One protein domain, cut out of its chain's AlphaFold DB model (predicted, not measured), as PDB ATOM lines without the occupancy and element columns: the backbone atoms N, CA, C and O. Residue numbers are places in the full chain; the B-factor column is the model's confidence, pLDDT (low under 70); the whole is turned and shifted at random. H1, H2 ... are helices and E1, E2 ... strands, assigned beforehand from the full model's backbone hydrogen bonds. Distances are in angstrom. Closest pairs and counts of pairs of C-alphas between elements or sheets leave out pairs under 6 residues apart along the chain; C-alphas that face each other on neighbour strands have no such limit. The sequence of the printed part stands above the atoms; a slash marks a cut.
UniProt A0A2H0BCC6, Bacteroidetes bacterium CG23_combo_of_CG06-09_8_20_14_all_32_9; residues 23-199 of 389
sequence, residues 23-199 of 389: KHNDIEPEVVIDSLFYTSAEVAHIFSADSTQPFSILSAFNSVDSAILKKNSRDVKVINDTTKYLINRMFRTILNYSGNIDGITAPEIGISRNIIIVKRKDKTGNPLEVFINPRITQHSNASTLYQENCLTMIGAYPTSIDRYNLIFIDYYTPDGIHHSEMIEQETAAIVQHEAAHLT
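This is residues 23 to 199 of the 389 residues of a protein of Bacteroidetes bacterium CG23_combo_of_CG06-09_8_20_14_all_32_9 (UniProt A0A2H0BCC6). A strongly twisted sheet of five strands curls round one helix, H4, and the hairpin of E4 and E5 packs on the same helix away from E1. On the other face of the sheet H3 packs on E1, E2 and E3, while H1 and the stretch of residues 23 to 39, which has no named element, lie at the end of the longest axis away from E4 and E5. The printed part has 177 residues with four named helices and seven named strands, in the order H1 H2 H3 E1 E2 E3 E4 E5 E6 E7 H4. The large sheet has the order E1, E2, E3, E6, E7 and is antiparallel, as is the pair of E4 and E5; the class is mixed, helices and strands. The whole is compact, with a radius of gyration of the C-alphas of 16.3 A and spans of 54 by 37 by 31 A.

The printed part begins at Lys 23, and its first named element is H1, residues 40 to 46, whose C-alpha 40 is at (-16.339, -47.239, -32.447). H2 is residues 63 to 69. H3 is residues 81 to 96, the longest helix, 22.5 A from first to last C-alpha, with C-alpha 81 at (-9.446, -58.001, -42.387). The strands follow: E1 is residues 103 to 105, E2 residues 115 to 119, and E3 residues 128 to 139, the longest strand, 22.0 A. E4 is residues 143 to 148, 14.3 A, and E5 residues 159 to 164, 15.7 A. E6, residues 166 to 172, and E7, residues 178 to 184, are each 19.3 A long. H4, residues 185 to 197, is 19.4 A long and ends with C-alpha 197 at (5.271, -44.896, -28.926).

E1, E2 and E3 form a meander, each strand the antiparallel neighbour of the one before; N 104 and O 117 are 3.0 A apart, and N 129 and O 118 are 2.8 A apart. E3 bends by 94 degrees at residue 133, and its pairing is staggered: residues 128 to 132 pair with E2, residues 132 to 139 with E6. N 135 of E3 and O 170 of E6 are 2.8 A apart. E6 and E7 are a hairpin, with N 179 and O 171 at 2.8 A. The sheet and its helices make three layers, helices on both faces of a sheet, with H3 on one face and H4 on the other. H4's closest C-alphas to E2 are Glu 194 and Ile 116, 6.3 A. The closest C-alphas of H4 and E5 are those of Ala 189 and Arg 163, 5.4 A apart. In the hairpin E4 and E5, N 146 and O 161 are 2.9 A apart. E5 runs on into E6 across a break of 1 residue, at 83 degrees. H3 has a height over the sheet of 9.9 A; its closest C-alphas to E1 are Ile 94 and Ile 104, 7.0 A. H1 and H3 only just touch, with 3 pairs of C-alphas within 8 A, the closest Ile 46 and Leu 86 at 6.0 A; H3 does so with residues 85 to 89 alone. H2 and H4 are close but not clearly touching, with Leu 69 and His 197 the closest C-alphas, 7.1 A. In H1, H2 and H3 every O i to N i+4 pair is within hydrogen-bond range; in H4 8 of 9 are.

The C-alphas farthest apart are those of Lys 23 and Asn 141, 56.2 A. The printed part has no cut. The links from H1 to H2, 16 residues, and from H2 to H3, 11 residues, are long. The mean pLDDT of the printed part is 86.0; it is under 70 at residues 23 to 35, 49, 51, 98 to 100 and 155 to 157.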
ATOM      1  N   LYS A  23     -20.180 -42.756 -54.701       36.66
ATOM      2  CA  LYS A  23     -19.542 -41.954 -55.760       36.66
ATOM      3  C   LYS A  23     -18.030 -42.090 -55.627       36.66
ATOM      4  O   LYS A  23     -17.437 -41.261 -54.968       36.66
ATOM      5  N   HIS A  24     -17.436 -43.129 -56.203       36.34
ATOM      6  CA  HIS A  24     -16.131 -43.106 -56.878       36.34
ATOM      7  C   HIS A  24     -15.818 -44.531 -57.365       36.34
ATOM      8  O   HIS A  24     -16.150 -45.516 -56.715       36.34
ATOM      9  N   ASN A  25     -15.291 -44.625 -58.581       32.25
ATOM     10  CA  ASN A  25     -15.205 -45.835 -59.399       32.25
ATOM     11  C   ASN A  25     -13.946 -46.675 -59.100       32.25
ATOM     12  O   ASN A  25     -13.317 -47.164 -60.030       32.25
ATOM     13  N   ASP A  26     -13.605 -46.871 -57.827       34.97
ATOM     14  CA  ASP A  26     -12.516 -47.762 -57.412       34.97
ATOM     15  C   ASP A  26     -13.083 -48.816 -56.456       34.97
ATOM     16  O   ASP A  26     -13.382 -48.548 -55.294       34.97
ATOM     17  N   ILE A  27     -13.320 -50.021 -56.977       34.94
ATOM     18  CA  ILE A  27     -13.861 -51.145 -56.204       34.94
ATOM     19  C   ILE A  27     -12.715 -51.713 -55.351       34.94
ATOM     20  O   ILE A  27     -12.000 -52.615 -55.787       34.94
ATOM     21  N   GLU A  28     -12.515 -51.178 -54.141       45.06
ATOM     22  CA  GLU A  28     -11.785 -51.907 -53.095       45.06
ATOM     23  C   GLU A  28     -12.585 -53.183 -52.740       45.06
ATOM     24  O   GLU A  28     -13.821 -53.143 -52.733       45.06
ATOM     25  N   PRO A  29     -11.929 -54.335 -52.495       45.19
ATOM     26  CA  PRO A  29     -12.627 -55.568 -52.136       45.19
ATOM     27  C   PRO A  29     -13.487 -55.358 -50.883       45.19
ATOM     28  O   PRO A  29     -13.140 -54.567 -50.009       45.19
ATOM     29  N   GLU A  30     -14.611 -56.069 -50.800       53.28
ATOM     30  CA  GLU A  30     -15.572 -55.977 -49.698       53.28
ATOM     31  C   GLU A  30     -14.882 -56.355 -48.367       53.28
ATOM     32  O   GLU A  30     -14.681 -57.529 -48.064       53.28
ATOM     33  N   VAL A  31     -14.437 -55.358 -47.591       56.56
ATOM     34  CA  VAL A  31     -13.758 -55.585 -46.306       56.56
ATOM     35  C   VAL A  31     -14.802 -55.963 -45.262       56.56
ATOM     36  O   VAL A  31     -15.674 -55.161 -44.921       56.56
ATOM     37  N   VAL A  32     -14.698 -57.169 -44.703       64.31
ATOM     38  CA  VAL A  32     -15.538 -57.573 -43.571       64.31
ATOM     39  C   VAL A  32     -15.066 -56.823 -42.323       64.31
ATOM     40  O   VAL A  32     -13.992 -57.082 -41.776       64.31
ATOM     41  N   ILE A  33     -15.867 -55.853 -41.877       64.56
ATOM     42  CA  ILE A  33     -15.566 -55.057 -40.684       64.56
ATOM     43  C   ILE A  33     -15.817 -55.908 -39.439       64.56
ATOM     44  O   ILE A  33     -16.963 -56.176 -39.072       64.56
ATOM     45  N   ASP A  34     -14.742 -56.268 -38.744       67.12
ATOM     46  CA  ASP A  34     -14.804 -56.878 -37.423       67.12
ATOM     47  C   ASP A  34     -14.429 -55.829 -36.370       67.12
ATOM     48  O   ASP A  34     -13.263 -55.514 -36.111       67.12
ATOM     49  N   SER A  35     -15.477 -55.263 -35.774       66.19
ATOM     50  CA  SER A  35     -15.389 -54.212 -34.762       66.19
ATOM     51  C   SER A  35     -15.191 -54.746 -33.344       66.19
ATOM     52  O   SER A  35     -15.031 -53.948 -32.426       66.19
ATOM     53  N   LEU A  36     -15.163 -56.070 -33.130       75.88
ATOM     54  CA  LEU A  36     -15.139 -56.652 -31.784       75.88
ATOM     55  C   LEU A  36     -13.908 -56.219 -30.978       75.88
ATOM     56  O   LEU A  36     -13.963 -56.085 -29.754       75.88
ATOM     57  N   PHE A  37     -12.794 -55.992 -31.672       81.50
ATOM     58  CA  PHE A  37     -11.526 -55.648 -31.049       81.50
ATOM     59  C   PHE A  37     -11.214 -54.160 -31.071       81.50
ATOM     60  O   PHE A  37     -10.305 -53.782 -30.343       81.50
ATOM     61  N   TYR A  38     -11.954 -53.322 -31.806       84.38
ATOM     62  CA  TYR A  38     -11.722 -51.879 -31.970       84.38
ATOM     63  C   TYR A  38     -12.832 -51.047 -31.318       84.38
ATOM     64  O   TYR A  38     -13.977 -51.471 -31.214       84.38
ATOM     65  N   THR A  39     -12.510 -49.840 -30.851       85.31
ATOM     66  CA  THR A  39     -13.554 -48.906 -30.394       85.31
ATOM     67  C   THR A  39     -14.329 -48.350 -31.587       85.31
ATOM     68  O   THR A  39     -13.799 -48.282 -32.694       85.31
ATOM     69  N   SER A  40     -15.557 -47.873 -31.375       82.81
ATOM     70  CA  SER A  40     -16.339 -47.239 -32.447       82.81
ATOM     71  C   SER A  40     -15.621 -46.037 -33.077       82.81
ATOM     72  O   SER A  40     -15.739 -45.829 -34.279       82.81
ATOM     73  N   ALA A  41     -14.840 -45.287 -32.289       84.69
ATOM     74  CA  ALA A  41     -14.016 -44.187 -32.790       84.69
ATOM     75  C   ALA A  41     -12.857 -44.687 -33.669       84.69
ATOM     76  O   ALA A  41     -12.634 -44.143 -34.744       84.69
ATOM     77  N   GLU A  42     -12.167 -45.755 -33.255       88.00
ATOM     78  CA  GLU A  42     -11.109 -46.378 -34.063       88.00
ATOM     79  C   GLU A  42     -11.667 -46.930 -35.377       88.00
ATOM     80  O   GLU A  42     -11.085 -46.686 -36.424       88.00
ATOM     81  N   VAL A  43     -12.809 -47.625 -35.349       86.69
ATOM     82  CA  VAL A  43     -13.457 -48.139 -36.567       86.69
ATOM     83  C   VAL A  43     -13.826 -46.986 -37.503       86.69
ATOM     84  O   VAL A  43     -13.492 -47.033 -38.683       86.69
ATOM     85  N   ALA A  44     -14.448 -45.922 -36.989       85.25
ATOM     86  CA  ALA A  44     -14.786 -44.750 -37.796       85.25
ATOM     87  C   ALA A  44     -13.545 -44.062 -38.391       85.25
ATOM     88  O   ALA A  44     -13.597 -43.574 -39.517       85.25
ATOM     89  N   HIS A  45     -12.431 -44.041 -37.655       88.00
ATOM     90  CA  HIS A  45     -11.177 -43.470 -38.135       88.00
ATOM     91  C   HIS A  45     -10.517 -44.348 -39.209       88.00
ATOM     92  O   HIS A  45     -10.139 -43.848 -40.268       88.00
ATOM     93  N   ILE A  46     -10.450 -45.666 -38.982       87.50
ATOM     94  CA  ILE A  46      -9.903 -46.651 -39.928       87.50
ATOM     95  C   ILE A  46     -10.656 -46.590 -41.260       87.50
ATOM     96  O   ILE A  46     -10.023 -46.512 -42.312       87.50
ATOM     97  N   PHE A  47     -11.989 -46.576 -41.210       85.88
ATOM     98  CA  PHE A  47     -12.881 -46.603 -42.374       85.88
ATOM     99  C   PHE A  47     -13.450 -45.220 -42.726       85.88
ATOM    100  O   PHE A  47     -14.597 -45.109 -43.161       85.88
ATOM    101  N   SER A  48     -12.674 -44.151 -42.515       78.38
ATOM    102  CA  SER A  48     -13.065 -42.802 -42.938       78.38
ATOM    103  C   SER A  48     -13.460 -42.779 -44.421       78.38
ATOM    104  O   SER A  48     -12.840 -43.468 -45.226       78.38
ATOM    105  N   ALA A  49     -14.451 -41.953 -44.781       59.47
ATOM    106  CA  ALA A  49     -15.139 -41.987 -46.081       59.47
ATOM    107  C   ALA A  49     -14.236 -41.908 -47.329       59.47
ATOM    108  O   ALA A  49     -14.636 -42.385 -48.387       59.47
ATOM    109  N   ASP A  50     -13.042 -41.328 -47.209       73.00
ATOM    110  CA  ASP A  50     -12.019 -41.349 -48.252       73.00
ATOM    111  C   ASP A  50     -10.843 -42.240 -47.815       73.00
ATOM    112  O   ASP A  50      -9.982 -41.830 -47.031       73.00
ATOM    113  N   SER A  51     -10.821 -43.484 -48.300       65.00
ATOM    114  CA  SER A  51      -9.755 -44.452 -48.011       65.00
ATOM    115  C   SER A  51      -8.455 -44.180 -48.774       65.00
ATOM    116  O   SER A  51      -7.426 -44.809 -48.491       65.00
ATOM    117  N   THR A  52      -8.484 -43.248 -49.733       70.38
ATOM    118  CA  THR A  52      -7.322 -42.862 -50.541       70.38
ATOM    119  C   THR A  52      -6.443 -41.834 -49.830       70.38
ATOM    120  O   THR A  52      -5.243 -41.777 -50.098       70.38
ATOM    121  N   GLN A  53      -6.995 -41.090 -48.866       75.56
ATOM    122  CA  GLN A  53      -6.233 -40.124 -48.073       75.56
ATOM    123  C   GLN A  53      -5.334 -40.823 -47.042       75.56
ATOM    124  O   GLN A  53      -5.754 -41.814 -46.423       75.56
ATOM    125  N   PRO A  54      -4.116 -40.307 -46.799       83.00
ATOM    126  CA  PRO A  54      -3.301 -40.738 -45.670       83.00
ATOM    127  C   PRO A  54      -3.981 -40.391 -44.338       83.00
ATOM    128  O   PRO A  54      -4.825 -39.495 -44.263       83.00
ATOM    129  N   PHE A  55      -3.612 -41.092 -43.266       86.31
ATOM    130  CA  PHE A  55      -4.009 -40.674 -41.926       86.31
ATOM    131  C   PHE A  55      -3.353 -39.337 -41.572       86.31
ATOM    132  O   PHE A  55      -2.201 -39.080 -41.926       86.31
ATOM    133  N   SER A  56      -4.075 -38.499 -40.829       86.31
ATOM    134  CA  SER A  56      -3.463 -37.352 -40.161       86.31
ATOM    135  C   SER A  56      -2.617 -37.847 -38.990       86.31
ATOM    136  O   SER A  56      -3.111 -38.598 -38.150       86.31
ATOM    137  N   ILE A  57      -1.360 -37.412 -38.930       88.50
ATOM    138  CA  ILE A  57      -0.487 -37.676 -37.786       88.50
ATOM    139  C   ILE A  57      -0.869 -36.742 -36.633       88.50
ATOM    140  O   ILE A  57      -1.015 -35.533 -36.826       88.50
ATOM    141  N   LEU A  58      -1.020 -37.303 -35.436       86.69
ATOM    142  CA  LEU A  58      -1.280 -36.563 -34.206       86.69
ATOM    143  C   LEU A  58      -0.084 -35.683 -33.829       86.69
ATOM    144  O   LEU A  58       1.065 -36.106 -33.931       86.69
ATOM    145  N   SER A  59      -0.336 -34.473 -33.327       84.12
ATOM    146  CA  SER A  59       0.739 -33.573 -32.900       84.12
ATOM    147  C   SER A  59       0.999 -33.669 -31.399       84.12
ATOM    148  O   SER A  59       0.132 -33.367 -30.583       84.12
ATOM    149  N   ALA A  60       2.236 -33.959 -30.999       80.81
ATOM    150  CA  ALA A  60       2.645 -33.925 -29.596       80.81
ATOM    151  C   ALA A  60       2.539 -32.520 -28.960       80.81
ATOM    152  O   ALA A  60       2.514 -32.414 -27.730       80.81
ATOM    153  N   PHE A  61       2.445 -31.459 -29.776       76.06
ATOM    154  CA  PHE A  61       2.265 -30.069 -29.339       76.06
ATOM    155  C   PHE A  61       0.802 -29.687 -29.088       76.06
ATOM    156  O   PHE A  61       0.530 -28.684 -28.429       76.06
ATOM    157  N   ASN A  62      -0.154 -30.479 -29.580       81.44
ATOM    158  CA  ASN A  62      -1.565 -30.308 -29.264       81.44
ATOM    159  C   ASN A  62      -1.899 -31.077 -27.975       81.44
ATOM    160  O   ASN A  62      -1.557 -32.248 -27.830       81.44
ATOM    161  N   SER A  63      -2.566 -30.436 -27.011       74.62
ATOM    162  CA  SER A  63      -2.820 -31.036 -25.692       74.62
ATOM    163  C   SER A  63      -3.731 -32.269 -25.733       74.62
ATOM    164  O   SER A  63      -3.552 -33.180 -24.924       74.62
ATOM    165  N   VAL A  64      -4.680 -32.321 -26.672       78.88
ATOM    166  CA  VAL A  64      -5.592 -33.458 -26.860       78.88
ATOM    167  C   VAL A  64      -4.839 -34.631 -27.481       78.88
ATOM    168  O   VAL A  64      -4.865 -35.735 -26.939       78.88
ATOM    169  N   ASP A  65      -4.111 -34.370 -28.560       85.25
ATOM    170  CA  ASP A  65      -3.298 -35.360 -29.268       85.25
ATOM    171  C   ASP A  65      -2.197 -35.924 -28.363       85.25
ATOM    172  O   ASP A  65      -2.050 -37.136 -28.239       85.25
ATOM    173  N   SER A  66      -1.487 -35.061 -27.631       80.94
ATOM    174  CA  SER A  66      -0.469 -35.449 -26.646       80.94
ATOM    175  C   SER A  66      -1.036 -36.386 -25.575       80.94
ATOM    176  O   SER A  66      -0.373 -37.335 -25.156       80.94
ATOM    177  N   ALA A  67      -2.281 -36.164 -25.139       83.69
ATOM    178  CA  ALA A  67      -2.946 -37.039 -24.177       83.69
ATOM    179  C   ALA A  67      -3.323 -38.410 -24.767       83.69
ATOM    180  O   ALA A  67      -3.476 -39.370 -24.012       83.69
ATOM    181  N   ILE A  68      -3.490 -38.516 -26.088       87.00
ATOM    182  CA  ILE A  68      -3.671 -39.792 -26.792       87.00
ATOM    183  C   ILE A  68      -2.318 -40.490 -26.946       87.00
ATOM    184  O   ILE A  68      -2.195 -41.647 -26.553       87.00
ATOM    185  N   LEU A  69      -1.307 -39.766 -27.434       88.62
ATOM    186  CA  LEU A  69       0.044 -40.266 -27.696       88.62
ATOM    187  C   LEU A  69       0.748 -40.801 -26.443       88.62
ATOM    188  O   LEU A  69       1.541 -41.720 -26.548       88.62
ATOM    189  N   LYS A  70       0.439 -40.274 -25.252       89.19
ATOM    190  CA  LYS A  70       1.011 -40.728 -23.967       89.19
ATOM    191  C   LYS A  70       0.352 -41.983 -23.380       89.19
ATOM    192  O   LYS A  70       0.702 -42.395 -22.275       89.19
ATOM    193  N   LYS A  71      -0.644 -42.571 -24.050       90.94
ATOM    194  CA  LYS A  71      -1.330 -43.776 -23.558       90.94
ATOM    195  C   LYS A  71      -0.659 -45.034 -24.087       90.94
ATOM    196  O   LYS A  71      -0.352 -45.125 -25.267       90.94
ATOM    197  N   ASN A  72      -0.579 -46.055 -23.235       93.19
ATOM    198  CA  ASN A  72      -0.202 -47.397 -23.671       93.19
ATOM    199  C   ASN A  72      -1.198 -47.912 -24.713       93.19
ATOM    200  O   ASN A  72      -2.416 -47.887 -24.486       93.19
ATOM    201  N   SER A  73      -0.689 -48.420 -25.829       94.44
ATOM    202  CA  SER A  73      -1.501 -49.118 -26.812       94.44
ATOM    203  C   SER A  73      -1.764 -50.567 -26.416       94.44
ATOM    204  O   SER A  73      -1.189 -51.119 -25.476       94.44
ATOM    205  N   ARG A  74      -2.743 -51.172 -27.092       94.69
ATOM    206  CA  ARG A  74      -3.250 -52.505 -26.759       94.69
ATOM    207  C   ARG A  74      -2.727 -53.534 -27.747       94.69
ATOM    208  O   ARG A  74      -2.682 -53.269 -28.947       94.69
ATOM    209  N   ASP A  75      -2.461 -54.739 -27.255       95.75
ATOM    210  CA  ASP A  75      -2.129 -55.872 -28.117       95.75
ATOM    211  C   ASP A  75      -3.234 -56.119 -29.163       95.75
ATOM    212  O   ASP A  75      -4.441 -56.040 -28.887       95.75
ATOM    213  N   VAL A  76      -2.805 -56.443 -30.378       95.94
ATOM    214  CA  VAL A  76      -3.642 -57.003 -31.435       95.94
ATOM    215  C   VAL A  76      -3.905 -58.464 -31.085       95.94
ATOM    216  O   VAL A  76      -3.005 -59.297 -31.143       95.94
ATOM    217  N   LYS A  77      -5.139 -58.774 -30.679       92.06
ATOM    218  CA  LYS A  77      -5.532 -60.133 -30.267       92.06
ATOM    219  C   LYS A  77      -5.809 -61.063 -31.444       92.06
ATOM    220  O   LYS A  77      -5.585 -62.263 -31.333       92.06
ATOM    221  N   VAL A  78      -6.343 -60.515 -32.533       90.94
ATOM    222  CA  VAL A  78      -6.728 -61.247 -33.744       90.94
ATOM    223  C   VAL A  78      -6.337 -60.399 -34.944       90.94
ATOM    224  O   VAL A  78      -6.698 -59.226 -35.000       90.94
ATOM    225  N   ILE A  79      -5.616 -60.993 -35.895       93.69
ATOM    226  CA  ILE A  79      -5.264 -60.346 -37.161       93.69
ATOM    227  C   ILE A  79      -6.349 -60.702 -38.180       93.69
ATOM    228  O   ILE A  79      -6.338 -61.771 -38.785       93.69
ATOM    229  N   ASN A  80      -7.325 -59.810 -38.307       89.94
ATOM    230  CA  ASN A  80      -8.479 -59.932 -39.200       89.94
ATOM    231  C   ASN A  80      -8.388 -58.932 -40.370       89.94
ATOM    232  O   ASN A  80      -7.425 -58.168 -40.480       89.94
ATOM    233  N   ASP A  81      -9.410 -58.895 -41.222       88.69
ATOM    234  CA  ASP A  81      -9.446 -58.001 -42.387       88.69
ATOM    235  C   ASP A  81      -9.400 -56.519 -41.996       88.69
ATOM    236  O   ASP A  81      -8.756 -55.722 -42.672       88.69
ATOM    237  N   THR A  82      -9.986 -56.147 -40.852       89.88
ATOM    238  CA  THR A  82      -9.882 -54.780 -40.314       89.88
ATOM    239  C   THR A  82      -8.442 -54.423 -39.935       89.88
ATOM    240  O   THR A  82      -7.981 -53.320 -40.224       89.88
ATOM    241  N   THR A  83      -7.697 -55.365 -39.351       92.75
ATOM    242  CA  THR A  83      -6.275 -55.183 -39.017       92.75
ATOM    243  C   THR A  83      -5.436 -55.013 -40.281       92.75
ATOM    244  O   THR A  83      -4.634 -54.086 -40.375       92.75
ATOM    245  N   LYS A  84      -5.655 -55.874 -41.283       92.38
ATOM    246  CA  LYS A  84      -4.955 -55.806 -42.576       92.38
ATOM    247  C   LYS A  84      -5.269 -54.508 -43.320       92.38
ATOM    248  O   LYS A  84      -4.371 -53.884 -43.879       92.38
ATOM    249  N   TYR A  85      -6.522 -54.066 -43.271       91.00
ATOM    250  CA  TYR A  85      -6.946 -52.802 -43.858       91.00
ATOM    251  C   TYR A  85      -6.272 -51.593 -43.194       91.00
ATOM    252  O   TYR A  85      -5.723 -50.738 -43.889       91.00
ATOM    253  N   LEU A  86      -6.232 -51.555 -41.857       93.56
ATOM    254  CA  LEU A  86      -5.486 -50.543 -41.101       93.56
ATOM    255  C   LEU A  86      -4.009 -50.505 -41.524       93.56
ATOM    256  O   LEU A  86      -3.497 -49.432 -41.837       93.56
ATOM    257  N   ILE A  87      -3.345 -51.662 -41.586       94.75
ATOM    258  CA  ILE A  87      -1.937 -51.772 -41.997       94.75
ATOM    259  C   ILE A  87      -1.729 -51.205 -43.408       94.75
ATOM    260  O   ILE A  87      -0.826 -50.397 -43.620       94.75
ATOM    261  N   ASN A  88      -2.596 -51.550 -44.364       91.25
ATOM    262  CA  ASN A  88      -2.527 -51.012 -45.724       91.25
ATOM    263  C   ASN A  88      -2.664 -49.483 -45.751       91.25
ATOM    264  O   ASN A  88      -1.951 -48.805 -46.491       91.25
ATOM    265  N   ARG A  89      -3.544 -48.915 -44.920       90.38
ATOM    266  CA  ARG A  89      -3.672 -47.458 -44.803       90.38
ATOM    267  C   ARG A  89      -2.474 -46.803 -44.108       90.38
ATOM    268  O   ARG A  89      -2.077 -45.708 -44.502       90.38
ATOM    269  N   MET A  90      -1.850 -47.466 -43.136       93.12
ATOM    270  CA  MET A  90      -0.590 -47.003 -42.539       93.12
ATOM    271  C   MET A  90       0.545 -46.972 -43.576       93.12
ATOM    272  O   MET A  90       1.255 -45.973 -43.660       93.12
ATOM    273  N   PHE A  91       0.657 -47.988 -44.444       90.38
ATOM    274  CA  PHE A  91       1.594 -47.965 -45.579       90.38
ATOM    275  C   PHE A  91       1.341 -46.779 -46.509       90.38
ATOM    276  O   PHE A  91       2.271 -46.042 -46.830       90.38
ATOM    277  N   ARG A  92       0.081 -46.554 -46.910       85.19
ATOM    278  CA  ARG A  92      -0.290 -45.381 -47.720       85.19
ATOM    279  C   ARG A  92       0.101 -44.075 -47.032       85.19
ATOM    280  O   ARG A  92       0.518 -43.145 -47.710       85.19
ATOM    281  N   THR A  93      -0.017 -44.005 -45.708       86.06
ATOM    282  CA  THR A  93       0.356 -42.817 -44.929       86.06
ATOM    283  C   THR A  93       1.852 -42.544 -45.039       86.06
ATOM    284  O   THR A  93       2.217 -41.464 -45.491       86.06
ATOM    285  N   ILE A  94       2.710 -43.532 -44.761       85.56
ATOM    286  CA  ILE A  94       4.167 -43.386 -44.933       85.56
ATOM    287  C   ILE A  94       4.529 -42.956 -46.360       85.56
ATOM    288  O   ILE A  94       5.358 -42.071 -46.539       85.56
ATOM    289  N   LEU A  95       3.913 -43.567 -47.376       81.81
ATOM    290  CA  LEU A  95       4.260 -43.320 -48.780       81.81
ATOM    291  C   LEU A  95       3.810 -41.946 -49.304       81.81
ATOM    292  O   LEU A  95       4.371 -41.472 -50.288       81.81
ATOM    293  N   ASN A  96       2.802 -41.320 -48.689       77.19
ATOM    294  CA  ASN A  96       2.279 -40.014 -49.111       77.19
ATOM    295  C   ASN A  96       2.949 -38.824 -48.419       77.19
ATOM    296  O   ASN A  96       2.815 -37.694 -48.887       77.19
ATOM    297  N   TYR A  97       3.639 -39.037 -47.303       70.25
ATOM    298  CA  TYR A  97       4.347 -37.951 -46.640       70.25
ATOM    299  C   TYR A  97       5.658 -37.641 -47.377       70.25
ATOM    300  O   TYR A  97       6.498 -38.512 -47.600       70.25
ATOM    301  N   SER A  98       5.843 -36.369 -47.736       51.34
ATOM    302  CA  SER A  98       7.064 -35.858 -48.361       51.34
ATOM    303  C   SER A  98       8.239 -35.944 -47.386       51.34
ATOM    304  O   SER A  98       8.383 -35.114 -46.493       51.34
ATOM    305  N   GLY A  99       9.083 -36.960 -47.541       57.25
ATOM    306  CA  GLY A  99      10.269 -37.161 -46.714       57.25
ATOM    307  C   GLY A  99      10.657 -38.632 -46.640       57.25
ATOM    308  O   GLY A  99       9.825 -39.521 -46.807       57.25
ATOM    309  N   ASN A 100      11.933 -38.916 -46.390       67.50
ATOM    310  CA  ASN A 100      12.389 -40.278 -46.117       67.50
ATOM    311  C   ASN A 100      11.924 -40.701 -44.714       67.50
ATOM    312  O   ASN A 100      12.709 -40.690 -43.775       67.50
ATOM    313  N   ILE A 101      10.646 -41.056 -44.568       83.56
ATOM    314  CA  ILE A 101      10.108 -41.591 -43.315       83.56
ATOM    315  C   ILE A 101      10.630 -43.004 -43.112       83.56
ATOM    316  O   ILE A 101      10.510 -43.848 -44.006       83.56
ATOM    317  N   ASP A 102      11.205 -43.250 -41.942       91.88
ATOM    318  CA  ASP A 102      11.788 -44.538 -41.585       91.88
ATOM    319  C   ASP A 102      10.885 -45.383 -40.672       91.88
ATOM    320  O   ASP A 102      11.106 -46.587 -40.580       91.88
ATOM    321  N   GLY A 103       9.813 -44.818 -40.106       93.44
ATOM    322  CA  GLY A 103       8.802 -45.575 -39.370       93.44
ATOM    323  C   GLY A 103       7.497 -44.814 -39.109       93.44
ATOM    324  O   GLY A 103       7.408 -43.610 -39.350       93.44
ATOM    325  N   ILE A 104       6.457 -45.554 -38.710       95.12
ATOM    326  CA  ILE A 104       5.189 -45.028 -38.177       95.12
ATOM    327  C   ILE A 104       4.572 -46.051 -37.222       95.12
ATOM    328  O   ILE A 104       4.698 -47.267 -37.420       95.12
ATOM    329  N   THR A 105       3.784 -45.579 -36.263       96.62
ATOM    330  CA  THR A 105       2.994 -46.434 -35.375       96.62
ATOM    331  C   THR A 105       1.496 -46.164 -35.461       96.62
ATOM    332  O   THR A 105       1.041 -45.085 -35.836       96.62
ATOM    333  N   ALA A 106       0.684 -47.159 -35.094       96.62
ATOM    334  CA  ALA A 106      -0.761 -46.965 -34.994       96.62
ATOM    335  C   ALA A 106      -1.151 -45.869 -33.965       96.62
ATOM    336  O   ALA A 106      -2.056 -45.085 -34.263       96.62
ATOM    337  N   PRO A 107      -0.490 -45.737 -32.794       95.69
ATOM    338  CA  PRO A 107      -0.750 -44.635 -31.864       95.69
ATOM    339  C   PRO A 107      -0.581 -43.237 -32.464       95.69
ATOM    340  O   PRO A 107      -1.392 -42.360 -32.163       95.69
ATOM    341  N   GLU A 108       0.402 -43.030 -33.343       93.81
ATOM    342  CA  GLU A 108       0.655 -41.731 -33.987       93.81
ATOM    343  C   GLU A 108      -0.473 -41.276 -34.921       93.81
ATOM    344  O   GLU A 108      -0.611 -40.087 -35.184       93.81
ATOM    345  N   ILE A 109      -1.318 -42.205 -35.370       93.25
ATOM    346  CA  ILE A 109      -2.538 -41.939 -36.148       93.25
ATOM    347  C   ILE A 109      -3.805 -42.115 -35.297       93.25
ATOM    348  O   ILE A 109      -4.892 -42.355 -35.809       93.25
ATOM    349  N   GLY A 110      -3.683 -42.077 -33.969       92.19
ATOM    350  CA  GLY A 110      -4.819 -42.162 -33.048       92.19
ATOM    351  C   GLY A 110      -5.445 -43.551 -32.892       92.19
ATOM    352  O   GLY A 110      -6.514 -43.672 -32.289       92.19
ATOM    353  N   ILE A 111      -4.792 -44.611 -33.377       95.19
ATOM    354  CA  ILE A 111      -5.244 -45.995 -33.212       95.19
ATOM    355  C   ILE A 111      -4.436 -46.681 -32.107       95.19
ATOM    356  O   ILE A 111      -3.238 -46.908 -32.215       95.19
ATOM    357  N   SER A 112      -5.096 -47.092 -31.025       94.94
ATOM    358  CA  SER A 112      -4.426 -47.632 -29.835       94.94
ATOM    359  C   SER A 112      -4.145 -49.136 -29.986       94.94
ATOM    360  O   SER A 112      -4.739 -49.972 -29.290       94.94
ATOM    361  N   ARG A 113      -3.243 -49.482 -30.918       96.19
ATOM    362  CA  ARG A 113      -2.786 -50.854 -31.211       96.19
ATOM    363  C   ARG A 113      -1.273 -50.978 -31.273       96.19
ATOM    364  O   ARG A 113      -0.607 -50.096 -31.792       96.19
ATOM    365  N   ASN A 114      -0.758 -52.118 -30.825       97.38
ATOM    366  CA  ASN A 114       0.660 -52.461 -30.919       97.38
ATOM    367  C   ASN A 114       1.017 -52.875 -32.354       97.38
ATOM    368  O   ASN A 114       1.192 -54.057 -32.643       97.38
ATOM    369  N   ILE A 115       1.049 -51.905 -33.267       98.38
ATOM    370  CA  ILE A 115       1.439 -52.085 -34.667       98.38
ATOM    371  C   ILE A 115       2.423 -50.972 -35.010       98.38
ATOM    372  O   ILE A 115       2.092 -49.795 -34.852       98.38
ATOM    373  N   ILE A 116       3.594 -51.355 -35.509       98.19
ATOM    374  CA  ILE A 116       4.584 -50.431 -36.067       98.19
ATOM    375  C   ILE A 116       4.944 -50.874 -37.486       98.19
ATOM    376  O   ILE A 116       4.919 -52.069 -37.797       98.19
ATOM    377  N   ILE A 117       5.268 -49.915 -38.347       97.88
ATOM    378  CA  ILE A 117       5.882 -50.158 -39.653       97.88
ATOM    379  C   ILE A 117       7.253 -49.503 -39.620       97.88
ATOM    380  O   ILE A 117       7.355 -48.333 -39.267       97.88
ATOM    381  N   VAL A 118       8.290 -50.251 -39.981       96.50
ATOM    382  CA  VAL A 118       9.687 -49.808 -39.901       96.50
ATOM    383  C   VAL A 118      10.403 -50.046 -41.218       96.50
ATOM    384  O   VAL A 118      10.192 -51.062 -41.879       96.50
ATOM    385  N   LYS A 119      11.285 -49.128 -41.603       95.31
ATOM    386  CA  LYS A 119      12.172 -49.294 -42.749       95.31
ATOM    387  C   LYS A 119      13.401 -50.095 -42.330       95.31
ATOM    388  O   LYS A 119      14.196 -49.654 -41.505       95.31
ATOM    389  N   ARG A 120      13.576 -51.273 -42.924       95.75
ATOM    390  CA  ARG A 120      14.692 -52.189 -42.666       95.75
ATOM    391  C   ARG A 120      15.955 -51.747 -43.399       95.75
ATOM    392  O   ARG A 120      16.259 -52.269 -44.467       95.75
ATOM    393  N   LYS A 121      16.692 -50.787 -42.831       94.81
ATOM    394  CA  LYS A 121      17.986 -50.286 -43.354       94.81
ATOM    395  C   LYS A 121      19.074 -51.366 -43.427       94.81
ATOM    396  O   LYS A 121      20.041 -51.240 -44.167       94.81
ATOM    397  N   ASP A 122      18.890 -52.437 -42.670       92.88
ATOM    398  CA  ASP A 122      19.714 -53.642 -42.631       92.88
ATOM    399  C   ASP A 122      19.435 -54.623 -43.787       92.88
ATOM    400  O   ASP A 122      20.197 -55.569 -43.982       92.88
ATOM    401  N   LYS A 123      18.365 -54.417 -44.569       94.12
ATOM    402  CA  LYS A 123      17.985 -55.288 -45.691       94.12
ATOM    403  C   LYS A 123      18.139 -54.567 -47.030       94.12
ATOM    404  O   LYS A 123      17.810 -53.392 -47.177       94.12
ATOM    405  N   THR A 124      18.587 -55.299 -48.050       94.12
ATOM    406  CA  THR A 124      18.739 -54.772 -49.415       94.12
ATOM    407  C   THR A 124      17.436 -54.151 -49.918       94.12
ATOM    408  O   THR A 124      16.388 -54.794 -49.907       94.12
ATOM    409  N   GLY A 125      17.513 -52.907 -50.395       91.69
ATOM    410  CA  GLY A 125      16.355 -52.160 -50.894       91.69
ATOM    411  C   GLY A 125      15.550 -51.440 -49.810       91.69
ATOM    412  O   GLY A 125      14.571 -50.782 -50.149       91.69
ATOM    413  N   ASN A 126      15.972 -51.518 -48.543       92.88
ATOM    414  CA  ASN A 126      15.362 -50.840 -47.401       92.88
ATOM    415  C   ASN A 126      13.832 -51.028 -47.325       92.88
ATOM    416  O   ASN A 126      13.099 -50.033 -47.311       92.88
ATOM    417  N   PRO A 127      13.324 -52.277 -47.330       94.94
ATOM    418  CA  PRO A 127      11.891 -52.529 -47.347       94.94
ATOM    419  C   PRO A 127      11.223 -52.029 -46.062       94.94
ATOM    420  O   PRO A 127      11.808 -52.064 -44.980       94.94
ATOM    421  N   LEU A 128       9.972 -51.593 -46.184       94.81
ATOM    422  CA  LEU A 128       9.106 -51.345 -45.037       94.81
ATOM    423  C   LEU A 128       8.512 -52.677 -44.558       94.81
ATOM    424  O   LEU A 128       7.907 -53.401 -45.349       94.81
ATOM    425  N   GLU A 129       8.655 -52.985 -43.274       96.62
ATOM    426  CA  GLU A 129       8.137 -54.204 -42.651       96.62
ATOM    427  C   GLU A 129       7.212 -53.884 -41.476       96.62
ATOM    428  O   GLU A 129       7.407 -52.905 -40.757       96.62
ATOM    429  N   VAL A 130       6.194 -54.727 -41.286       98.31
ATOM    430  CA  VAL A 130       5.165 -54.558 -40.251       98.31
ATOM    431  C   VAL A 130       5.443 -55.480 -39.081       98.31
ATOM    432  O   VAL A 130       5.631 -56.685 -39.253       98.31
ATOM    433  N   PHE A 131       5.402 -54.903 -37.891       98.44
ATOM    434  CA  PHE A 131       5.660 -55.573 -36.632       98.44
ATOM    435  C   PHE A 131       4.401 -55.452 -35.778       98.44
ATOM    436  O   PHE A 131       4.039 -54.362 -35.328       98.44
ATOM    437  N   ILE A 132       3.709 -56.573 -35.575       98.62
ATOM    438  CA  ILE A 132       2.509 -56.650 -34.740       98.62
ATOM    439  C   ILE A 132       2.889 -57.216 -33.376       98.62
ATOM    440  O   ILE A 132       3.549 -58.249 -33.281       98.62
ATOM    441  N   ASN A 133       2.441 -56.545 -32.316       98.06
ATOM    442  CA  ASN A 133       2.803 -56.816 -30.925       98.06
ATOM    443  C   ASN A 133       4.325 -56.950 -30.702       98.06
ATOM    444  O   ASN A 133       4.740 -57.923 -30.069       98.06
ATOM    445  N   PRO A 134       5.158 -56.018 -31.213       98.12
ATOM    446  CA  PRO A 134       6.603 -56.103 -31.045       98.12
ATOM    447  C   PRO A 134       7.003 -56.058 -29.569       98.12
ATOM    448  O   PRO A 134       6.500 -55.238 -28.797       98.12
ATOM    449  N   ARG A 135       7.944 -56.919 -29.180       95.94
ATOM    450  CA  ARG A 135       8.528 -56.983 -27.837       95.94
ATOM    451  C   ARG A 135      10.040 -57.110 -27.944       95.94
ATOM    452  O   ARG A 135      10.541 -58.151 -28.353       95.94
ATOM    453  N   ILE A 136      10.763 -56.063 -27.550       96.38
ATOM    454  CA  ILE A 136      12.220 -56.129 -27.395       96.38
ATOM    455  C   ILE A 136      12.511 -56.977 -26.154       96.38
ATOM    456  O   ILE A 136      12.148 -56.597 -25.042       96.38
ATOM    457  N   THR A 137      13.112 -58.148 -26.347       95.00
ATOM    458  CA  THR A 137      13.360 -59.129 -25.282       95.00
ATOM    459  C   THR A 137      14.754 -58.999 -24.685       95.00
ATOM    460  O   THR A 137      14.939 -59.271 -23.499       95.00
ATOM    461  N   GLN A 138      15.732 -58.573 -25.489       92.06
ATOM    462  CA  GLN A 138      17.118 -58.342 -25.083       92.06
ATOM    463  C   GLN A 138      17.734 -57.217 -25.923       92.06
ATOM    464  O   GLN A 138      17.246 -56.902 -27.007       92.06
ATOM    465  N   HIS A 139      18.830 -56.636 -25.446       96.38
ATOM    466  CA  HIS A 139      19.601 -55.638 -26.180       96.38
ATOM    467  C   HIS A 139      21.085 -55.699 -25.799       96.38
ATOM    468  O   HIS A 139      21.458 -56.273 -24.773       96.38
ATOM    469  N   SER A 140      21.945 -55.110 -26.627       90.94
ATOM    470  CA  SER A 140      23.365 -54.946 -26.311       90.94
ATOM    471  C   SER A 140      23.597 -53.924 -25.196       90.94
ATOM    472  O   SER A 140      22.762 -53.064 -24.936       90.94
ATOM    473  N   ASN A 141      24.785 -53.964 -24.586       87.31
ATOM    474  CA  ASN A 141      25.276 -52.867 -23.742       87.31
ATOM    475  C   ASN A 141      25.851 -51.708 -24.569       87.31
ATOM    476  O   ASN A 141      25.868 -50.574 -24.107       87.31
ATOM    477  N   ALA A 142      26.353 -51.996 -25.775       91.06
ATOM    478  CA  ALA A 142      26.845 -50.971 -26.686       91.06
ATOM    479  C   ALA A 142      25.676 -50.155 -27.250       91.06
ATOM    480  O   ALA A 142      24.659 -50.737 -27.650       91.06
ATOM    481  N   SER A 143      25.852 -48.837 -27.311       91.62
ATOM    482  CA  SER A 143      24.908 -47.890 -27.895       91.62
ATOM    483  C   SER A 143      25.606 -46.928 -28.852       91.62
ATOM    484  O   SER A 143      26.824 -46.743 -28.793       91.62
ATOM    485  N   THR A 144      24.813 -46.320 -29.727       88.75
ATOM    486  CA  THR A 144      25.222 -45.258 -30.644       88.75
ATOM    487  C   THR A 144      24.259 -44.092 -30.493       88.75
ATOM    488  O   THR A 144      23.052 -44.289 -30.338       88.75
ATOM    489  N   LEU A 145      24.804 -42.881 -30.552       88.81
ATOM    490  CA  LEU A 145      24.033 -41.649 -30.519       88.81
ATOM    491  C   LEU A 145      23.473 -41.354 -31.917       88.81
ATOM    492  O   LEU A 145      24.240 -41.120 -32.853       88.81
ATOM    493  N   TYR A 146      22.149 -41.334 -32.053       86.06
ATOM    494  CA  TYR A 146      21.449 -41.010 -33.297       86.06
ATOM    495  C   TYR A 146      20.789 -39.634 -33.219       86.06
ATOM    496  O   TYR A 146      20.307 -39.234 -32.164       86.06
ATOM    497  N   GLN A 147      20.758 -38.915 -34.344       86.69
ATOM    498  CA  GLN A 147      19.909 -37.732 -34.513       86.69
ATOM    499  C   GLN A 147      18.529 -38.187 -34.978       86.69
ATOM    500  O   GLN A 147      18.367 -38.591 -36.128       86.69
ATOM    501  N   GLU A 148      17.545 -38.132 -34.090       85.50
ATOM    502  CA  GLU A 148      16.194 -38.607 -34.363       85.50
ATOM    503  C   GLU A 148      15.207 -37.462 -34.568       85.50
ATOM    504  O   GLU A 148      15.204 -36.475 -33.830       85.50
ATOM    505  N   ASN A 149      14.322 -37.659 -35.543       83.44
ATOM    506  CA  ASN A 149      13.116 -36.869 -35.761       83.44
ATOM    507  C   ASN A 149      11.891 -37.739 -35.461       83.44
ATOM    508  O   ASN A 149      11.978 -38.963 -35.496       83.44
ATOM    509  N   CYS A 150      10.741 -37.119 -35.208       86.69
ATOM    510  CA  CYS A 150       9.489 -37.836 -34.978       86.69
ATOM    511  C   CYS A 150       8.339 -37.173 -35.739       86.69
ATOM    512  O   CYS A 150       8.217 -35.945 -35.739       86.69
ATOM    513  N   LEU A 151       7.471 -37.981 -36.357       85.38
ATOM    514  CA  LEU A 151       6.335 -37.491 -37.145       85.38
ATOM    515  C   LEU A 151       5.317 -36.720 -36.303       85.38
ATOM    516  O   LEU A 151       4.687 -35.789 -36.796       85.38
ATOM    517  N   THR A 152       5.189 -37.048 -35.018       82.38
ATOM    518  CA  THR A 152       4.312 -36.301 -34.099       82.38
ATOM    519  C   THR A 152       4.900 -34.958 -33.660       82.38
ATOM    520  O   THR A 152       4.225 -34.167 -32.999       82.38
ATOM    521  N   MET A 153       6.149 -34.671 -34.036       77.38
ATOM    522  CA  MET A 153       6.926 -33.517 -33.586       77.38
ATOM    523  C   MET A 153       7.386 -32.637 -34.752       77.38
ATOM    524  O   MET A 153       8.489 -32.097 -34.733       77.38
ATOM    525  N   ILE A 154       6.550 -32.475 -35.780       72.62
ATOM    526  CA  ILE A 154       6.855 -31.605 -36.927       72.62
ATOM    527  C   ILE A 154       7.150 -30.175 -36.441       72.62
ATOM    528  O   ILE A 154       6.305 -29.535 -35.817       72.62
ATOM    529  N   GLY A 155       8.352 -29.677 -36.748       63.69
ATOM    530  CA  GLY A 155       8.872 -28.388 -36.270       63.69
ATOM    531  C   GLY A 155       9.787 -28.478 -35.041       63.69
ATOM    532  O   GLY A 155      10.374 -27.472 -34.658       63.69
ATOM    533  N   ALA A 156       9.947 -29.658 -34.428       64.69
ATOM    534  CA  ALA A 156      11.009 -29.888 -33.449       64.69
ATOM    535  C   ALA A 156      12.370 -30.015 -34.138       64.69
ATOM    536  O   ALA A 156      12.475 -30.555 -35.242       64.69
ATOM    537  N   TYR A 157      13.424 -29.582 -33.447       62.44
ATOM    538  CA  TYR A 157      14.785 -29.933 -33.833       62.44
ATOM    539  C   TYR A 157      15.040 -31.433 -33.610       62.44
ATOM    540  O   TYR A 157      14.521 -31.987 -32.633       62.44
ATOM    541  N   PRO A 158      15.863 -32.073 -34.467       75.12
ATOM    542  CA  PRO A 158      16.331 -33.427 -34.221       75.12
ATOM    543  C   PRO A 158      16.967 -33.541 -32.837       75.12
ATOM    544  O   PRO A 158      17.624 -32.610 -32.360       75.12
ATOM    545  N   THR A 159      16.779 -34.688 -32.192       70.19
ATOM    546  CA  THR A 159      17.363 -34.958 -30.875       70.19
ATOM    547  C   THR A 159      18.404 -36.044 -30.929       70.19
ATOM    548  O   THR A 159      18.195 -37.088 -31.537       70.19
ATOM    549  N   SER A 160      19.508 -35.806 -30.226       81.44
ATOM    550  CA  SER A 160      20.525 -36.815 -29.966       81.44
ATOM    551  C   SER A 160      20.003 -37.821 -28.943       81.44
ATOM    552  O   SER A 160      19.807 -37.459 -27.781       81.44
ATOM    553  N   ILE A 161      19.795 -39.070 -29.350       84.44
ATOM    554  CA  ILE A 161      19.316 -40.141 -28.471       84.44
ATOM    555  C   ILE A 161      20.236 -41.348 -28.602       84.44
ATOM    556  O   ILE A 161      20.553 -41.788 -29.706       84.44
ATOM    557  N   ASP A 162      20.682 -41.877 -27.464       87.06
ATOM    558  CA  ASP A 162      21.434 -43.126 -27.425       87.06
ATOM    559  C   ASP A 162      20.492 -44.311 -27.644       87.06
ATOM    560  O   ASP A 162      19.512 -44.494 -26.918       87.06
ATOM    561  N   ARG A 163      20.815 -45.142 -28.636       91.88
ATOM    562  CA  ARG A 163      20.093 -46.382 -28.940       91.88
ATOM    563  C   ARG A 163      21.032 -47.563 -28.866       91.88
ATOM    564  O   ARG A 163      22.182 -47.471 -29.288       91.88
ATOM    565  N   TYR A 164      20.542 -48.685 -28.347       93.62
ATOM    566  CA  TYR A 164      21.322 -49.916 -28.327       93.62
ATOM    567  C   TYR A 164      21.624 -50.364 -29.757       93.62
ATOM    568  O   TYR A 164      20.733 -50.367 -30.605       93.62
ATOM    569  N   ASN A 165      22.873 -50.755 -30.011       91.75
ATOM    570  CA  ASN A 165      23.327 -51.149 -31.347       91.75
ATOM    571  C   ASN A 165      22.699 -52.456 -31.827       91.75
ATOM    572  O   ASN A 165      22.700 -52.718 -33.023       91.75
ATOM    573  N   LEU A 166      22.218 -53.291 -30.910       95.00
ATOM    574  CA  LEU A 166      21.603 -54.572 -31.211       95.00
ATOM    575  C   LEU A 166      20.421 -54.791 -30.273       95.00
ATOM    576  O   LEU A 166      20.537 -54.583 -29.063       95.00
ATOM    577  N   ILE A 167      19.308 -55.249 -30.834       97.62
ATOM    578  CA  ILE A 167      18.127 -55.696 -30.097       97.62
ATOM    579  C   ILE A 167      17.711 -57.093 -30.563       97.62
ATOM    580  O   ILE A 167      17.862 -57.436 -31.733       97.62
ATOM    581  N   PHE A 168      17.156 -57.885 -29.653       95.50
ATOM    582  CA  PHE A 168      16.387 -59.083 -29.982       95.50
ATOM    583  C   PHE A 168      14.910 -58.754 -29.823       95.50
ATOM    584  O   PHE A 168      14.512 -58.175 -28.809       95.50
ATOM    585  N   ILE A 169      14.106 -59.095 -30.825       97.94
ATOM    586  CA  ILE A 169      12.697 -58.721 -30.881       97.94
ATOM    587  C   ILE A 169      11.816 -59.907 -31.261       97.94
ATOM    588  O   ILE A 169      12.097 -60.613 -32.227       97.94
ATOM    589  N   ASP A 170      10.724 -60.067 -30.517       98.19
ATOM    590  CA  ASP A 170       9.618 -60.963 -30.846       98.19
ATOM    591  C   ASP A 170       8.466 -60.151 -31.440       98.19
ATOM    592  O   ASP A 170       8.108 -59.097 -30.910       98.19
ATOM    593  N   TYR A 171       7.870 -60.619 -32.534       98.50
ATOM    594  CA  TYR A 171       6.728 -59.958 -33.171       98.50
ATOM    595  C   TYR A 171       5.943 -60.919 -34.074       98.50
ATOM    596  O   TYR A 171       6.373 -62.036 -34.360       98.50
ATOM    597  N   TYR A 172       4.777 -60.478 -34.543       98.44
ATOM    598  CA  TYR A 172       3.978 -61.175 -35.549       98.44
ATOM    599  C   TYR A 172       3.948 -60.397 -36.866       98.44
ATOM    600  O   TYR A 172       3.876 -59.166 -36.870       98.44
ATOM    601  N   THR A 173       3.952 -61.111 -37.989       97.19
ATOM    602  CA  THR A 173       3.737 -60.531 -39.324       97.19
ATOM    603  C   THR A 173       2.239 -60.306 -39.597       97.19
ATOM    604  O   THR A 173       1.396 -60.853 -38.880       97.19
ATOM    605  N   PRO A 174       1.858 -59.563 -40.658       95.94
ATOM    606  CA  PRO A 174       0.455 -59.413 -41.074       95.94
ATOM    607  C   PRO A 174      -0.273 -60.723 -41.415       95.94
ATOM    608  O   PRO A 174      -1.504 -60.753 -41.431       95.94
ATOM    609  N   ASP A 175       0.469 -61.805 -41.659       94.69
ATOM    610  CA  ASP A 175      -0.078 -63.148 -41.877       94.69
ATOM    611  C   ASP A 175      -0.235 -63.948 -40.572       94.69
ATOM    612  O   ASP A 175      -0.687 -65.091 -40.584       94.69
ATOM    613  N   GLY A 176       0.120 -63.352 -39.428       93.75
ATOM    614  CA  GLY A 176       0.046 -63.977 -38.108       93.75
ATOM    615  C   GLY A 176       1.185 -64.943 -37.802       93.75
ATOM    616  O   GLY A 176       1.088 -65.718 -36.851       93.75
ATOM    617  N   ILE A 177       2.272 -64.898 -38.574       97.44
ATOM    618  CA  ILE A 177       3.456 -65.725 -38.337       97.44
ATOM    619  C   ILE A 177       4.302 -65.059 -37.253       97.44
ATOM    620  O   ILE A 177       4.617 -63.875 -37.354       97.44
ATOM    621  N   HIS A 178       4.664 -65.819 -36.219       97.94
ATOM    622  CA  HIS A 178       5.559 -65.355 -35.162       97.94
ATOM    623  C   HIS A 178       7.017 -65.380 -35.629       97.94
ATOM    624  O   HIS A 178       7.482 -66.391 -36.158       97.94
ATOM    625  N   HIS A 179       7.740 -64.298 -35.365       97.81
ATOM    626  CA  HIS A 179       9.165 -64.160 -35.614       97.81
ATOM    627  C   HIS A 179       9.888 -63.758 -34.332       97.81
ATOM    628  O   HIS A 179       9.369 -62.991 -33.526       97.81
ATOM    629  N   SER A 180      11.102 -64.281 -34.186       97.81
ATOM    630  CA  SER A 180      12.080 -63.845 -33.198       97.81
ATOM    631  C   SER A 180      13.389 -63.647 -33.943       97.81
ATOM    632  O   SER A 180      13.882 -64.582 -34.581       97.81
ATOM    633  N   GLU A 181      13.905 -62.425 -33.953       97.62
ATOM    634  CA  GLU A 181      15.131 -62.106 -34.677       97.62
ATOM    635  C   GLU A 181      15.986 -61.086 -33.932       97.62
ATOM    636  O   GLU A 181      15.553 -60.432 -32.981       97.62
ATOM    637  N   MET A 182      17.221 -60.961 -34.402       97.44
ATOM    638  CA  MET A 182      18.163 -59.949 -33.967       97.44
ATOM    639  C   MET A 182      18.229 -58.845 -35.025       97.44
ATOM    640  O   MET A 182      18.339 -59.134 -36.215       97.44
ATOM    641  N   ILE A 183      18.133 -57.590 -34.587       97.62
ATOM    642  CA  ILE A 183      18.186 -56.396 -35.433       97.62
ATOM    643  C   ILE A 183      19.325 -55.512 -34.935       97.62
ATOM    644  O   ILE A 183      19.474 -55.318 -33.726       97.62
ATOM    645  N   GLU A 184      20.094 -54.945 -35.862       95.19
ATOM    646  CA  GLU A 184      21.272 -54.141 -35.546       95.19
ATOM    647  C   GLU A 184      21.198 -52.713 -36.112       95.19
ATOM    648  O   GLU A 184      20.430 -52.403 -37.029       95.19
ATOM    649  N   GLN A 185      22.049 -51.849 -35.561       93.56
ATOM    650  CA  GLN A 185      22.384 -50.509 -36.036       93.56
ATOM    651  C   GLN A 185      21.158 -49.603 -36.241       93.56
ATOM    652  O   GLN A 185      20.290 -49.505 -35.376       93.56
ATOM    653  N   GLU A 186      21.091 -48.906 -37.376       95.06
ATOM    654  CA  GLU A 186      20.058 -47.913 -37.668       95.06
ATOM    655  C   GLU A 186      18.647 -48.521 -37.629       95.06
ATOM    656  O   GLU A 186      17.739 -47.909 -37.075       95.06
ATOM    657  N   THR A 187      18.457 -49.758 -38.110       97.44
ATOM    658  CA  THR A 187      17.158 -50.438 -37.971       97.44
ATOM    659  C   THR A 187      16.819 -50.695 -36.504       97.44
ATOM    660  O   THR A 187      15.669 -50.518 -36.105       97.44
ATOM    661  N   ALA A 188      17.796 -51.080 -35.673       96.94
ATOM    662  CA  ALA A 188      17.561 -51.268 -34.243       96.94
ATOM    663  C   ALA A 188      17.148 -49.952 -33.570       96.94
ATOM    664  O   ALA A 188      16.269 -49.963 -32.709       96.94
ATOM    665  N   ALA A 189      17.748 -48.827 -33.967       95.62
ATOM    666  CA  ALA A 189      17.372 -47.496 -33.493       95.62
ATOM    667  C   ALA A 189      15.934 -47.129 -33.895       95.62
ATOM    668  O   ALA A 189      15.147 -46.748 -33.029       95.62
ATOM    669  N   ILE A 190      15.564 -47.338 -35.165       96.38
ATOM    670  CA  ILE A 190      14.198 -47.116 -35.671       96.38
ATOM    671  C   ILE A 190      13.191 -47.963 -34.881       96.38
ATOM    672  O   ILE A 190      12.205 -47.447 -34.371       96.38
ATOM    673  N   VAL A 191      13.452 -49.260 -34.696       97.44
ATOM    674  CA  VAL A 191      12.548 -50.146 -33.943       97.44
ATOM    675  C   VAL A 191      12.424 -49.719 -32.478       97.44
ATOM    676  O   VAL A 191      11.321 -49.734 -31.937       97.44
ATOM    677  N   GLN A 192      13.520 -49.313 -31.827       96.19
ATOM    678  CA  GLN A 192      13.483 -48.776 -30.459       96.19
ATOM    679  C   GLN A 192      12.673 -47.475 -30.366       96.19
ATOM    680  O   GLN A 192      11.981 -47.269 -29.369       96.19
ATOM    681  N   HIS A 193      12.753 -46.609 -31.381       94.06
ATOM    682  CA  HIS A 193      11.931 -45.405 -31.482       94.06
ATOM    683  C   HIS A 193      10.449 -45.764 -31.597       94.06
ATOM    684  O   HIS A 193       9.655 -45.381 -30.740       94.06
ATOM    685  N   GLU A 194      10.079 -46.551 -32.607       95.88
ATOM    686  CA  GLU A 194       8.677 -46.879 -32.863       95.88
ATOM    687  C   GLU A 194       8.058 -47.699 -31.719       95.88
ATOM    688  O   GLU A 194       6.919 -47.477 -31.312       95.88
ATOM    689  N   ALA A 195       8.815 -48.620 -31.116       94.62
ATOM    690  CA  ALA A 195       8.341 -49.380 -29.963       94.62
ATOM    691  C   ALA A 195       8.052 -48.487 -28.740       94.62
ATOM    692  O   ALA A 195       7.166 -48.816 -27.948       94.62
ATOM    693  N   ALA A 196       8.747 -47.352 -28.584       93.06
ATOM    694  CA  ALA A 196       8.512 -46.431 -27.472       93.06
ATOM    695  C   ALA A 196       7.104 -45.815 -27.527       93.06
ATOM    696  O   ALA A 196       6.422 -45.779 -26.494       93.06
ATOM    697  N   HIS A 197       6.622 -45.445 -28.723       93.50
ATOM    698  CA  HIS A 197       5.271 -44.896 -28.926       93.50
ATOM    699  C   HIS A 197       4.169 -45.846 -28.452       93.50
ATOM    700  O   HIS A 197       3.137 -45.400 -27.954       93.50
ATOM    701  N   LEU A 198       4.397 -47.163 -28.510       94.19
ATOM    702  CA  LEU A 198       3.422 -48.156 -28.035       94.19
ATOM    703  C   LEU A 198       3.194 -48.105 -26.513       94.19
ATOM    704  O   LEU A 198       2.178 -48.572 -25.997       94.19
ATOM    705  N   THR A 199       4.144 -47.533 -25.776       90.31
ATOM    706  CA  THR A 199       4.097 -47.388 -24.311       90.31
ATOM    707  C   THR A 199       3.901 -45.940 -23.868       90.31
ATOM    708  O   THR A 199       4.165 -45.588 -22.721       90.31
TER     709      THR A 199